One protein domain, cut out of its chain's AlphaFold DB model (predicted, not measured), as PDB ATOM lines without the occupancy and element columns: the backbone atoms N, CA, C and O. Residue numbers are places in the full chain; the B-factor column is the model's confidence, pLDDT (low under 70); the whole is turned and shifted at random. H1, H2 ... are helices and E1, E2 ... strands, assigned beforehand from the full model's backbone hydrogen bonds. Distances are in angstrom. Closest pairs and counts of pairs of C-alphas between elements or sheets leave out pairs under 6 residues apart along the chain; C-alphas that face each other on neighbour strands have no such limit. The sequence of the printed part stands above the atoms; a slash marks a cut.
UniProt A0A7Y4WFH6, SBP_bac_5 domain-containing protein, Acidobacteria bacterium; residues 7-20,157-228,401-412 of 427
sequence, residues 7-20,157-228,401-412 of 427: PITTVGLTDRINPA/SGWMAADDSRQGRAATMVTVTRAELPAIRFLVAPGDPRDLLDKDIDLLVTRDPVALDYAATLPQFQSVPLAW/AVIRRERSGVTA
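AT A GLANCE: This is residues 7 to 20, 157 to 228 and 401 to 412 of the 427 residues of the protein "SBP_bac_5 domain-containing protein" of Acidobacteria bacterium (UniProt A0A7Y4WFH6). One strongly twisted sheet of seven strands runs through the domain, with two short helices, H1 and H2, packed on the part made by E1, E5, E7 and E6. The other part, E2, E3 and E4, has no named helix over it, and a loop of low confidence links E2 to E3. The 98 printed residues hold eight named strands and two named helices, in the order E1 E2 E3 E4 H1 E5 H2 E6 E7 E8; the class is mixed, helices and strands. The sheet is mixed, in the order E2 E3 E4 E1 E5 E7 E6. The whole is compact, with a radius of gyration of the C-alphas of 13.7 A and spans of 36 by 32 by 25 A.

HOW THE PARTS SIT: E2, residues 158 to 160, E3, 172 to 178, and E4, 181 to 188, form a meander, each strand the antiparallel neighbour of the one before, and two hairpins. N 159 and O 177 are 2.9 A apart, and N 174 and O 186 are 2.8 A apart. E1, residues 10 to 13, is parallel to E4, with N 11 and O 185 at 2.8 A. E5, residues 203 to 206, is parallel to E1, with N 12 and O 203 at 2.9 A. E7, residues 401 to 404, is antiparallel to E5, with N 402 and O 204 at 2.8 A. E6, residues 221 to 228, is an edge strand antiparallel to E7, with N 222 and O 403 at 2.8 A. H1, residues 194 to 197, is on the sheet at a height of 8.1 A; it lies over none of the strands, but only just, with 2 of its 4 C-alphas falling on E1 and 2 on E5. H2, residues 209 to 217, is on the sheet at a height of 8.5 A, over E6 and along the strands, at 20 degrees to E6 on the local plane. The helices touch, closest at the C-alphas of Arg 194 and Ala 211, 5.2 A. E4, H1, E5 and E5, H2, E6 are split strand-helix-strand units, with E1 and E7 between their strands, each with a right-handed crossover. In H2 every O i to N i+4 pair is within hydrogen-bond range; H1 is too short for one. E8, residues 410 to 412, pairs with no named strand.

IN THESE COORDINATES: E1 begins at C-alpha 10, (314.534, 287.579, 269.714). E4 and E6, the longest strands, measure 21.4 A and 21.3 A; E3 measures 19.4 A and H2 12.6 A. E8 ends at C-alpha 412, (297.196, 285.430, 268.768).

THE WHOLE: The C-alphas of Ala 20 and Pro 219 are the farthest apart, 38.1 A. Residues 21 to 156 and 229 to 400 are not printed; the C-alpha gaps are 20.5 A and 12.6 A. The link from E2 to E3 is long. Confidence is low, under 70, at residue 158 and residues 161 to 170.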
ATOM      1  N   PRO A   7     310.929 287.808 260.102       89.62
ATOM      2  CA  PRO A   7     310.423 287.022 261.220       89.62
ATOM      3  C   PRO A   7     311.043 287.479 262.545       89.62
ATOM      4  O   PRO A   7     312.194 287.914 262.595       89.62
ATOM      5  N   ILE A   8     310.286 287.327 263.631       92.00
ATOM      6  CA  ILE A   8     310.795 287.500 264.996       92.00
ATOM      7  C   ILE A   8     311.834 286.425 265.310       92.00
ATOM      8  O   ILE A   8     311.596 285.228 265.121       92.00
ATOM      9  N   THR A   9     312.969 286.872 265.841       92.56
ATOM     10  CA  THR A   9     314.113 286.030 266.209       92.56
ATOM     11  C   THR A   9     314.545 286.212 267.657       92.56
ATOM     12  O   THR A   9     315.225 285.338 268.187       92.56
ATOM     13  N   THR A  10     314.160 287.308 268.320       94.69
ATOM     14  CA  THR A  10     314.534 287.579 269.714       94.69
ATOM     15  C   THR A  10     313.334 288.055 270.536       94.69
ATOM     16  O   THR A  10     312.679 289.031 270.182       94.69
ATOM     17  N   VAL A  11     313.041 287.391 271.653       96.62
ATOM     18  CA  VAL A  11     311.882 287.671 272.517       96.62
ATOM     19  C   VAL A  11     312.358 287.960 273.936       96.62
ATOM     20  O   VAL A  11     313.119 287.177 274.496       96.62
ATOM     21  N   GLY A  12     311.912 289.061 274.533       96.25
ATOM     22  CA  GLY A  12     312.173 289.372 275.937       96.25
ATOM     23  C   GLY A  12     311.137 288.733 276.861       96.25
ATOM     24  O   GLY A  12     309.939 288.880 276.624       96.25
ATOM     25  N   LEU A  13     311.588 288.064 277.926       94.94
ATOM     26  CA  LEU A  13     310.737 287.509 278.983       94.94
ATOM     27  C   LEU A  13     311.149 288.075 280.347       94.94
ATOM     28  O   LEU A  13     312.312 287.978 280.741       94.94
ATOM     29  N   THR A  14     310.188 288.633 281.079       91.88
ATOM     30  CA  THR A  14     310.392 289.198 282.426       91.88
ATOM     31  C   THR A  14     310.071 288.201 283.536       91.88
ATOM     32  O   THR A  14     310.452 288.402 284.687       91.88
ATOM     33  N   ASP A  15     309.375 287.115 283.216       88.50
ATOM     34  CA  ASP A  15     309.088 286.053 284.170       88.50
ATOM     35  C   ASP A  15     310.250 285.066 284.274       88.50
ATOM     36  O   ASP A  15     311.013 284.843 283.332       88.50
ATOM     37  N   ARG A  16     310.365 284.422 285.436       87.19
ATOM     38  CA  ARG A  16     311.263 283.276 285.586       87.19
ATOM     39  C   ARG A  16     310.706 282.088 284.810       87.19
ATOM     40  O   ARG A  16     309.513 281.809 284.869       87.19
ATOM     41  N   ILE A  17     311.601 281.351 284.165       89.12
ATOM     42  CA  ILE A  17     311.268 280.150 283.404       89.12
ATOM     43  C   ILE A  17     311.811 278.932 284.139       89.12
ATOM     44  O   ILE A  17     313.008 278.865 284.424       89.12
ATOM     45  N   ASN A  18     310.945 277.964 284.435       89.62
ATOM     46  CA  ASN A  18     311.330 276.695 285.032       89.62
ATOM     47  C   ASN A  18     311.031 275.532 284.065       89.62
ATOM     48  O   ASN A  18     309.866 275.185 283.861       89.62
ATOM     49  N   PRO A  19     312.059 274.858 283.512       89.75
ATOM     50  CA  PRO A  19     311.873 273.700 282.633       89.75
ATOM     51  C   PRO A  19     311.048 272.563 283.259       89.75
ATOM     52  O   PRO A  19     310.382 271.815 282.546       89.75
ATOM     53  N   ALA A  20     311.045 272.428 284.592       90.06
ATOM     54  CA  ALA A  20     310.264 271.401 285.283       90.06
ATOM     55  C   ALA A  20     308.747 271.581 285.096       90.06
ATOM     56  O   ALA A  20     308.007 270.595 285.130       90.06
ATOM     57  N   SER A 157     308.301 271.929 265.412       72.44
ATOM     58  CA  SER A 157     309.646 271.876 264.817       72.44
ATOM     59  C   SER A 157     310.730 272.561 265.664       72.44
ATOM     60  O   SER A 157     311.899 272.525 265.290       72.44
ATOM     61  N   GLY A 158     310.334 273.200 266.771       69.19
ATOM     62  CA  GLY A 158     311.179 273.816 267.777       69.19
ATOM     63  C   GLY A 158     311.754 272.811 268.780       69.19
ATOM     64  O   GLY A 158     310.986 272.142 269.467       69.19
ATOM     65  N   TRP A 159     313.074 272.775 268.967       72.00
ATOM     66  CA  TRP A 159     313.693 272.174 270.156       72.00
ATOM     67  C   TRP A 159     314.613 273.155 270.865       72.00
ATOM     68  O   TRP A 159     315.144 274.101 270.281       72.00
ATOM     69  N   MET A 160     314.808 272.904 272.153       75.81
ATOM     70  CA  MET A 160     315.750 273.651 272.968       75.81
ATOM     71  C   MET A 160     317.176 273.290 272.556       75.81
ATOM     72  O   MET A 160     317.549 272.115 272.586       75.81
ATOM     73  N   ALA A 161     317.973 274.286 272.172       63.34
ATOM     74  CA  ALA A 161     319.405 274.081 271.988       63.34
ATOM     75  C   ALA A 161     320.034 273.623 273.316       63.34
ATOM     76  O   ALA A 161     319.607 274.069 274.383       63.34
ATOM     77  N   ALA A 162     321.031 272.729 273.244       54.25
ATOM     78  CA  ALA A 162     321.804 272.327 274.415       54.25
ATOM     79  C   ALA A 162     322.327 273.584 275.121       54.25
ATOM     80  O   ALA A 162     322.839 274.504 274.480       54.25
ATOM     81  N   ASP A 163     322.088 273.636 276.423       53.78
ATOM     82  CA  ASP A 163     322.180 274.851 277.212       53.78
ATOM     83  C   ASP A 163     323.616 275.410 277.218       53.78
ATOM     84  O   ASP A 163     324.525 274.755 277.719       53.78
ATOM     85  N   ASP A 164     323.829 276.621 276.690       43.69
ATOM     86  CA  ASP A 164     325.027 277.430 276.992       43.69
ATOM     87  C   ASP A 164     324.720 278.418 278.135       43.69
ATOM     88  O   ASP A 164     325.313 279.498 278.239       43.69
ATOM     89  N   SER A 165     323.742 278.091 279.002       45.16
ATOM     90  CA  SER A 165     323.509 278.847 280.229       45.16
ATOM     91  C   SER A 165     324.766 278.825 281.093       45.16
ATOM     92  O   SER A 165     325.055 277.926 281.880       45.16
ATOM     93  N   ARG A 166     325.525 279.915 281.019       41.28
ATOM     94  CA  ARG A 166     326.391 280.300 282.125       41.28
ATOM     95  C   ARG A 166     325.477 280.752 283.254       41.28
ATOM     96  O   ARG A 166     325.113 281.928 283.337       41.28
ATOM     97  N   GLN A 167     325.078 279.806 284.102       41.41
ATOM     98  CA  GLN A 167     324.476 280.094 285.399       41.41
ATOM     99  C   GLN A 167     325.410 281.064 286.136       41.41
ATOM    100  O   GLN A 167     326.552 280.732 286.443       41.41
ATOM    101  N   GLY A 168     324.957 282.311 286.307       42.41
ATOM    102  CA  GLY A 168     325.766 283.398 286.871       42.41
ATOM    103  C   GLY A 168     325.564 284.785 286.245       42.41
ATOM    104  O   GLY A 168     326.064 285.761 286.795       42.41
ATOM    105  N   ARG A 169     324.831 284.922 285.127       51.25
ATOM    106  CA  ARG A 169     324.440 286.237 284.572       51.25
ATOM    107  C   ARG A 169     323.020 286.638 284.986       51.25
ATOM    108  O   ARG A 169     322.148 285.790 285.126       51.25
ATOM    109  N   ALA A 170     322.781 287.948 285.114       62.81
ATOM    110  CA  ALA A 170     321.469 288.538 285.420       62.81
ATOM    111  C   ALA A 170     320.375 288.240 284.368       62.81
ATOM    112  O   ALA A 170     319.196 288.445 284.633       62.81
ATOM    113  N   ALA A 171     320.757 287.750 283.184       73.50
ATOM    114  CA  ALA A 171     319.846 287.309 282.139       73.50
ATOM    115  C   ALA A 171     320.271 285.934 281.602       73.50
ATOM    116  O   ALA A 171     321.465 285.672 281.443       73.50
ATOM    117  N   THR A 172     319.288 285.085 281.310       84.00
ATOM    118  CA  THR A 172     319.457 283.747 280.724       84.00
ATOM    119  C   THR A 172     318.949 283.761 279.287       84.00
ATOM    120  O   THR A 172     317.926 284.377 279.007       84.00
ATOM    121  N   MET A 173     319.653 283.101 278.369       86.88
ATOM    122  CA  MET A 173     319.213 282.961 276.982       86.88
ATOM    123  C   MET A 173     318.687 281.548 276.754       86.88
ATOM    124  O   MET A 173     319.393 280.580 277.014       86.88
ATOM    125  N   VAL A 174     317.467 281.440 276.243       87.38
ATOM    126  CA  VAL A 174     316.818 280.184 275.870       87.38
ATOM    127  C   VAL A 174     316.638 280.176 274.356       87.38
ATOM    128  O   VAL A 174     315.908 281.000 273.818       87.38
ATOM    129  N   THR A 175     317.291 279.259 273.648       88.31
ATOM    130  CA  THR A 175     317.202 279.197 272.181       88.31
ATOM    131  C   THR A 175     316.305 278.050 271.742       88.31
ATOM    132  O   THR A 175     316.579 276.892 272.053       88.31
ATOM    133  N   VAL A 176     315.268 278.382 270.975       87.81
ATOM    134  CA  VAL A 176     314.397 277.438 270.277       87.81
ATOM    135  C   VAL A 176     314.846 277.357 268.820       87.81
ATOM    136  O   VAL A 176     314.574 278.255 268.019       87.81
ATOM    137  N   THR A 177     315.553 276.288 268.476       84.31
ATOM    138  CA  THR A 177     315.951 275.979 267.096       84.31
ATOM    139  C   THR A 177     314.762 275.396 266.361       84.31
ATOM    140  O   THR A 177     314.107 274.524 266.913       84.31
ATOM    141  N   ARG A 178     314.482 275.853 265.137       81.81
ATOM    142  CA  ARG A 178     313.334 275.395 264.346       81.81
ATOM    143  C   ARG A 178     313.801 274.795 263.027       81.81
ATOM    144  O   ARG A 178     314.639 275.389 262.353       81.81
ATOM    145  N   ALA A 179     313.246 273.650 262.637       75.56
ATOM    146  CA  ALA A 179     313.482 273.118 261.296       75.56
ATOM    147  C   ALA A 179     312.988 274.123 260.240       75.56
ATOM    148  O   ALA A 179     311.866 274.620 260.345       75.56
ATOM    149  N   GLU A 180     313.844 274.435 259.263       76.19
ATOM    150  CA  GLU A 180     313.544 275.298 258.105       76.19
ATOM    151  C   GLU A 180     313.123 276.746 258.430       76.19
ATOM    152  O   GLU A 180     312.752 277.505 257.537       76.19
ATOM    153  N   LEU A 181     313.227 277.170 259.696       79.81
ATOM    154  CA  LEU A 181     312.897 278.518 260.158       79.81
ATOM    155  C   LEU A 181     314.030 279.091 261.021       79.81
ATOM    156  O   LEU A 181     314.733 278.336 261.694       79.81
ATOM    157  N   PRO A 182     314.193 280.426 261.090       85.56
ATOM    158  CA  PRO A 182     315.171 281.036 261.989       85.56
ATOM    159  C   PRO A 182     314.948 280.612 263.444       85.56
ATOM    160  O   PRO A 182     313.804 280.507 263.895       85.56
ATOM    161  N   ALA A 183     316.022 280.399 264.202       89.19
ATOM    162  CA  ALA A 183     315.909 280.142 265.634       89.19
ATOM    163  C   ALA A 183     315.281 281.346 266.361       89.19
ATOM    164  O   ALA A 183     315.482 282.497 265.965       89.19
ATOM    165  N   ILE A 184     314.535 281.078 267.434       91.75
ATOM    166  CA  ILE A 184     314.016 282.113 268.332       91.75
ATOM    167  C   ILE A 184     314.845 282.096 269.611       91.75
ATOM    168  O   ILE A 184     314.955 281.070 270.278       91.75
ATOM    169  N   ARG A 185     315.409 283.242 269.968       93.00
ATOM    170  CA  ARG A 185     316.188 283.465 271.181       93.00
ATOM    171  C   ARG A 185     315.326 284.187 272.209       93.00
ATOM    172  O   ARG A 185     314.942 285.334 272.014       93.00
ATOM    173  N   PHE A 186     315.020 283.523 273.308       94.12
ATOM    174  CA  PHE A 186     314.304 284.084 274.441       94.12
ATOM    175  C   PHE A 186     315.304 284.615 275.460       94.12
ATOM    176  O   PHE A 186     315.995 283.850 276.131       94.12
ATOM    177  N   LEU A 187     315.374 285.933 275.577       94.31
ATOM    178  CA  LEU A 187     316.157 286.610 276.592       94.31
ATOM    179  C   LEU A 187     315.316 286.738 277.864       94.31
ATOM    180  O   LEU A 187     314.435 287.590 277.964       94.31
ATOM    181  N   VAL A 188     315.597 285.880 278.837       92.38
ATOM    182  CA  VAL A 188     314.934 285.846 280.140       92.38
ATOM    183  C   VAL A 188     315.690 286.754 281.100       92.38
ATOM    184  O   VAL A 188     316.800 286.427 281.522       92.38
ATOM    185  N   ALA A 189     315.104 287.890 281.458       90.88
ATOM    186  CA  ALA A 189     315.671 288.825 282.421       90.88
ATOM    187  C   ALA A 189     314.573 289.308 283.378       90.88
ATOM    188  O   ALA A 189     313.863 290.266 283.067       90.88
ATOM    189  N   PRO A 190     314.405 288.648 284.539       85.69
ATOM    190  CA  PRO A 190     313.471 289.114 285.548       85.69
ATOM    191  C   PRO A 190     313.894 290.468 286.107       85.69
ATOM    192  O   PRO A 190     315.037 290.628 286.534       85.69
ATOM    193  N   GLY A 191     312.973 291.428 286.132       86.12
ATOM    194  CA  GLY A 191     313.258 292.794 286.555       86.12
ATOM    195  C   GLY A 191     312.503 293.818 285.719       86.12
ATOM    196  O   GLY A 191     311.357 293.587 285.337       86.12
ATOM    197  N   ASP A 192     313.152 294.953 285.469       90.81
ATOM    198  CA  ASP A 192     312.590 296.052 284.692       90.81
ATOM    199  C   ASP A 192     312.503 295.678 283.197       90.81
ATOM    200  O   ASP A 192     313.532 295.387 282.581       90.81
ATOM    201  N   PRO A 193     311.311 295.689 282.570       92.75
ATOM    202  CA  PRO A 193     311.176 295.329 281.161       92.75
ATOM    203  C   PRO A 193     311.897 296.294 280.202       92.75
ATOM    204  O   PRO A 193     312.143 295.928 279.051       92.75
ATOM    205  N   ARG A 194     312.266 297.506 280.645       95.25
ATOM    206  CA  ARG A 194     313.053 298.460 279.841       95.25
ATOM    207  C   ARG A 194     314.436 297.921 279.493       95.25
ATOM    208  O   ARG A 194     314.865 298.060 278.351       95.25
ATOM    209  N   ASP A 195     315.058 297.184 280.412       93.62
ATOM    210  CA  ASP A 195     316.364 296.552 280.194       93.62
ATOM    211  C   ASP A 195     316.340 295.550 279.029       93.62
ATOM    212  O   ASP A 195     317.377 295.248 278.437       93.62
ATOM    213  N   LEU A 196     315.173 294.972 278.728       95.06
ATOM    214  CA  LEU A 196     314.987 294.077 277.589       95.06
ATOM    215  C   LEU A 196     314.827 294.865 276.284       95.06
ATOM    216  O   LEU A 196     315.395 294.460 275.272       95.06
ATOM    217  N   LEU A 197     314.110 295.992 276.307       95.81
ATOM    218  CA  LEU A 197     313.956 296.880 275.148       95.81
ATOM    219  C   LEU A 197     315.303 297.459 274.687       95.81
ATOM    220  O   LEU A 197     315.535 297.567 273.484       95.81
ATOM    221  N   ASP A 198     316.217 297.718 275.624       94.81
ATOM    222  CA  ASP A 198     317.584 298.181 275.339       94.81
ATOM    223  C   ASP A 198     318.499 297.092 274.752       94.81
ATOM    224  O   ASP A 198     319.554 297.389 274.192       94.81
ATOM    225  N   LYS A 199     318.109 295.814 274.854       91.69
ATOM    226  CA  LYS A 199     318.902 294.649 274.414       91.69
ATOM    227  C   LYS A 199     318.514 294.128 273.034       91.69
ATOM    228  O   LYS A 199     318.688 292.946 272.744       91.69
ATOM    229  N   ASP A 200     318.012 295.015 272.186       85.19
ATOM    230  CA  ASP A 200     317.762 294.745 270.772       85.19
ATOM    231  C   ASP A 200     316.798 293.561 270.516       85.19
ATOM    232  O   ASP A 200     316.926 292.829 269.539       85.19
ATOM    233  N   ILE A 201     315.800 293.366 271.382       95.19
ATOM    234  CA  ILE A 201     314.761 292.347 271.170       95.19
ATOM    235  C   ILE A 201     313.798 292.733 270.031       95.19
ATOM    236  O   ILE A 201     313.657 293.908 269.681       95.19
ATOM    237  N   ASP A 202     313.098 291.739 269.480       96.31
ATOM    238  CA  ASP A 202     312.068 291.928 268.451       96.31
ATOM    239  C   ASP A 202     310.655 291.997 269.046       96.31
ATOM    240  O   ASP A 202     309.787 292.667 268.486       96.31
ATOM    241  N   LEU A 203     310.415 291.288 270.155       96.94
ATOM    242  CA  LEU A 203     309.112 291.172 270.810       96.94
ATOM    243  C   LEU A 203     309.249 291.202 272.336       96.94
ATOM    244  O   LEU A 203     309.994 290.411 272.911       96.94
ATOM    245  N   LEU A 204     308.447 292.042 272.987       96.62
ATOM    246  CA  LEU A 204     308.167 292.007 274.422       96.62
ATOM    247  C   LEU A 204     306.656 292.004 274.631       96.62
ATOM    248  O   LEU A 204     305.949 292.833 274.061       96.62
ATOM    249  N   VAL A 205     306.159 291.108 275.478       94.25
ATOM    250  CA  VAL A 205     304.767 291.146 275.937       94.25
ATOM    251  C   VAL A 205     304.760 291.692 277.354       94.25
ATOM    252  O   VAL A 205     305.344 291.092 278.250       94.25
ATOM    253  N   THR A 206     304.139 292.850 277.558       92.62
ATOM    254  CA  THR A 206     304.116 293.500 278.869       92.62
ATOM    255  C   THR A 206     302.857 294.336 279.062       92.62
ATOM    256  O   THR A 206     302.188 294.738 278.109       92.62
ATOM    257  N   ARG A 207     302.541 294.598 280.324       90.81
ATOM    258  CA  ARG A 207     301.548 295.585 280.773       90.81
ATOM    259  C   ARG A 207     302.170 296.667 281.649       90.81
ATOM    260  O   ARG A 207     301.439 297.482 282.197       90.81
ATOM    261  N   ASP A 208     303.486 296.625 281.843       91.19
ATOM    262  CA  ASP A 208     304.189 297.609 282.652       91.19
ATOM    263  C   ASP A 208     304.124 298.974 281.948       91.19
ATOM    264  O   ASP A 208     304.664 299.113 280.847       91.19
ATOM    265  N   PRO A 209     303.444 299.975 282.528       90.88
ATOM    266  CA  PRO A 209     303.231 301.246 281.851       90.88
ATOM    267  C   PRO A 209     304.528 302.017 281.652       90.88
ATOM    268  O   PRO A 209     304.685 302.661 280.625       90.88
ATOM    269  N   VAL A 210     305.488 301.896 282.574       93.31
ATOM    270  CA  VAL A 210     306.784 302.574 282.460       93.31
ATOM    271  C   VAL A 210     307.563 302.022 281.265       93.31
ATOM    272  O   VAL A 210     308.159 302.785 280.506       93.31
ATOM    273  N   ALA A 211     307.521 300.709 281.045       94.75
ATOM    274  CA  ALA A 211     308.106 300.080 279.870       94.75
ATOM    275  C   ALA A 211     307.351 300.413 278.575       94.75
ATOM    276  O   ALA A 211     307.983 300.559 277.532       94.75
ATOM    277  N   LEU A 212     306.020 300.544 278.619       95.62
ATOM    278  CA  LEU A 212     305.218 300.933 277.453       95.62
ATOM    279  C   LEU A 212     305.463 302.389 277.043       95.62
ATOM    280  O   LEU A 212     305.642 302.652 275.853       95.62
ATOM    281  N   ASP A 213     305.534 303.304 278.009       95.62
ATOM    282  CA  ASP A 213     305.889 304.705 277.784       95.62
ATOM    283  C   ASP A 213     307.309 304.809 277.223       95.62
ATOM    284  O   ASP A 213     307.540 305.498 276.232       95.62
ATOM    285  N   TYR A 214     308.254 304.052 277.793       97.00
ATOM    286  CA  TYR A 214     309.618 303.977 277.276       97.00
ATOM    287  C   TYR A 214     309.658 303.450 275.837       97.00
ATOM    288  O   TYR A 214     310.242 304.091 274.963       97.00
ATOM    289  N   ALA A 215     308.973 302.343 275.545       96.81
ATOM    290  CA  ALA A 215     308.875 301.801 274.194       96.81
ATOM    291  C   ALA A 215     308.281 302.806 273.193       96.81
ATOM    292  O   ALA A 215     308.698 302.824 272.038       96.81
ATOM    293  N   ALA A 216     307.343 303.660 273.614       96.44
ATOM    294  CA  ALA A 216     306.758 304.693 272.758       96.44
ATOM    295  C   ALA A 216     307.761 305.797 272.369       96.44
ATOM    296  O   ALA A 216     307.589 306.435 271.331       96.44
ATOM    297  N   THR A 217     308.822 306.000 273.160       97.62
ATOM    298  CA  THR A 217     309.930 306.916 272.823       97.62
ATOM    299  C   THR A 217     310.917 306.335 271.809       97.62
ATOM    300  O   THR A 217     311.700 307.077 271.214       97.62
ATOM    301  N   LEU A 218     310.875 305.020 271.585       97.12
ATOM    302  CA  LEU A 218     311.795 304.291 270.721       97.12
ATOM    303  C   LEU A 218     311.162 304.084 269.328       97.12
ATOM    304  O   LEU A 218     310.255 303.260 269.182       97.12
ATOM    305  N   PRO A 219     311.618 304.788 268.272       95.81
ATOM    306  CA  PRO A 219     310.943 304.796 266.971       95.81
ATOM    307  C   PRO A 219     310.919 303.428 266.273       95.81
ATOM    308  O   PRO A 219     310.028 303.173 265.460       95.81
ATOM    309  N   GLN A 220     311.860 302.539 266.597       94.81
ATOM    310  CA  GLN A 220     311.933 301.179 266.066       94.81
ATOM    311  C   GLN A 220     310.816 300.264 266.580       94.81
ATOM    312  O   GLN A 220     310.559 299.226 265.973       94.81
ATOM    313  N   PHE A 221     310.132 300.629 267.667       96.50
ATOM    314  CA  PHE A 221     309.059 299.826 268.235       96.50
ATOM    315  C   PHE A 221     307.674 300.366 267.865       96.50
ATOM    316  O   PHE A 221     307.441 301.552 267.616       96.50
ATOM    317  N   GLN A 222     306.725 299.441 267.824       95.31
ATOM    318  CA  GLN A 222     305.296 299.703 267.818       95.31
ATOM    319  C   GLN A 222     304.645 298.865 268.914       95.31
ATOM    320  O   GLN A 222     305.063 297.740 269.181       95.31
ATOM    321  N   SER A 223     303.610 299.403 269.549       94.44
ATOM    322  CA  SER A 223     302.892 298.709 270.613       94.44
ATOM    323  C   SER A 223     301.478 298.374 270.166       94.44
ATOM    324  O   SER A 223     300.654 299.267 269.954       94.44
ATOM    325  N   VAL A 224     301.180 297.083 270.055       93.19
ATOM    326  CA  VAL A 224     299.872 296.570 269.642       93.19
ATOM    327  C   VAL A 224     299.126 296.065 270.877       93.19
ATOM    328  O   VAL A 224     299.677 295.253 271.627       93.19
ATOM    329  N   PRO A 225     297.887 296.522 271.126       92.88
ATOM    330  CA  PRO A 225     297.109 295.995 272.233       92.88
ATOM    331  C   PRO A 225     296.692 294.558 271.937       92.88
ATOM    332  O   PRO A 225     296.155 294.274 270.865       92.88
ATOM    333  N   LEU A 226     296.883 293.667 272.906       91.00
ATOM    334  CA  LEU A 226     296.216 292.373 272.875       91.00
ATOM    335  C   LEU A 226     294.775 292.547 273.367       91.00
ATOM    336  O   LEU A 226     294.390 293.590 273.901       91.00
ATOM    337  N   ALA A 227     293.943 291.536 273.145       89.56
ATOM    338  CA  ALA A 227     292.591 291.555 273.679       89.56
ATOM    339  C   ALA A 227     292.623 291.684 275.211       89.56
ATOM    340  O   ALA A 227     293.565 291.224 275.862       89.56
ATOM    341  N   TRP A 228     291.571 292.272 275.786       90.81
ATOM    342  CA  TRP A 228     291.304 292.116 277.216       90.81
ATOM    343  C   TRP A 228     291.374 290.626 277.536       90.81
ATOM    344  O   TRP A 228     290.816 289.819 276.785       90.81
ATOM    345  N   ALA A 401     301.722 293.759 273.044       94.75
ATOM    346  CA  ALA A 401     302.893 293.295 272.322       94.75
ATOM    347  C   ALA A 401     303.663 294.521 271.815       94.75
ATOM    348  O   ALA A 401     303.192 295.236 270.928       94.75
ATOM    349  N   VAL A 402     304.834 294.772 272.392       96.44
ATOM    350  CA  VAL A 402     305.821 295.712 271.860       96.44
ATOM    351  C   VAL A 402     306.636 294.954 270.821       96.44
ATOM    352  O   VAL A 402     307.376 294.033 271.160       96.44
ATOM    353  N   ILE A 403     306.444 295.304 269.553       95.88
ATOM    354  CA  ILE A 403     307.007 294.612 268.393       95.88
ATOM    355  C   ILE A 403     307.888 295.595 267.640       95.88
ATOM    356  O   ILE A 403     307.514 296.753 267.444       95.88
ATOM    357  N   ARG A 404     309.051 295.148 267.187       95.38
ATOM    358  CA  ARG A 404     309.893 295.952 266.306       95.38
ATOM    359  C   ARG A 404     309.236 296.116 264.928       95.38
ATOM    360  O   ARG A 404     308.677 295.162 264.396       95.38
ATOM    361  N   ARG A 405     309.226 297.322 264.357       91.81
ATOM    362  CA  ARG A 405     308.369 297.686 263.207       91.81
ATOM    363  C   ARG A 405     308.607 296.858 261.945       91.81
ATOM    364  O   ARG A 405     307.654 296.573 261.228       91.81
ATOM    365  N   GLU A 406     309.845 296.475 261.674       89.56
ATOM    366  CA  GLU A 406     310.221 295.631 260.540       89.56
ATOM    367  C   GLU A 406     309.981 294.141 260.794       89.56
ATOM    368  O   GLU A 406     310.153 293.344 259.875       89.56
ATOM    369  N   ARG A 407     309.583 293.757 262.013       90.81
ATOM    370  CA  ARG A 407     309.358 292.369 262.403       90.81
ATOM    371  C   ARG A 407     307.887 291.980 262.298       90.81
ATOM    372  O   ARG A 407     306.984 292.765 262.585       90.81
ATOM    373  N   SER A 408     307.633 290.738 261.907       87.31
ATOM    374  CA  SER A 408     306.292 290.164 261.795       87.31
ATOM    375  C   SER A 408     306.272 288.672 262.166       87.31
ATOM    376  O   SER A 408     307.265 288.123 262.649       87.31
ATOM    377  N   GLY A 409     305.123 288.012 261.985       86.31
ATOM    378  CA  GLY A 409     304.974 286.575 262.244       86.31
ATOM    379  C   GLY A 409     304.410 286.216 263.619       86.31
ATOM    380  O   GLY A 409     304.561 285.079 264.048       86.31
ATOM    381  N   VAL A 410     303.743 287.139 264.318       88.69
ATOM    382  CA  VAL A 410     302.991 286.814 265.545       88.69
ATOM    383  C   VAL A 410     301.523 286.600 265.222       88.69
ATOM    384  O   VAL A 410     300.895 287.435 264.575       88.69
ATOM    385  N   THR A 411     300.956 285.516 265.737       88.62
ATOM    386  CA  THR A 411     299.512 285.268 265.733       88.62
ATOM    387  C   THR A 411     299.021 285.083 267.162       88.62
ATOM    388  O   THR A 411     299.728 284.505 267.984       88.62
ATOM    389  N   ALA A 412     297.833 285.599 267.466       87.69
ATOM    390  CA  ALA A 412     297.196 285.430 268.768       87.69
ATOM    391  C   ALA A 412     296.113 284.348 268.699       87.69
ATOM    392  O   ALA A 412     295.366 284.261 267.721       87.69
TER     393      ALA A 412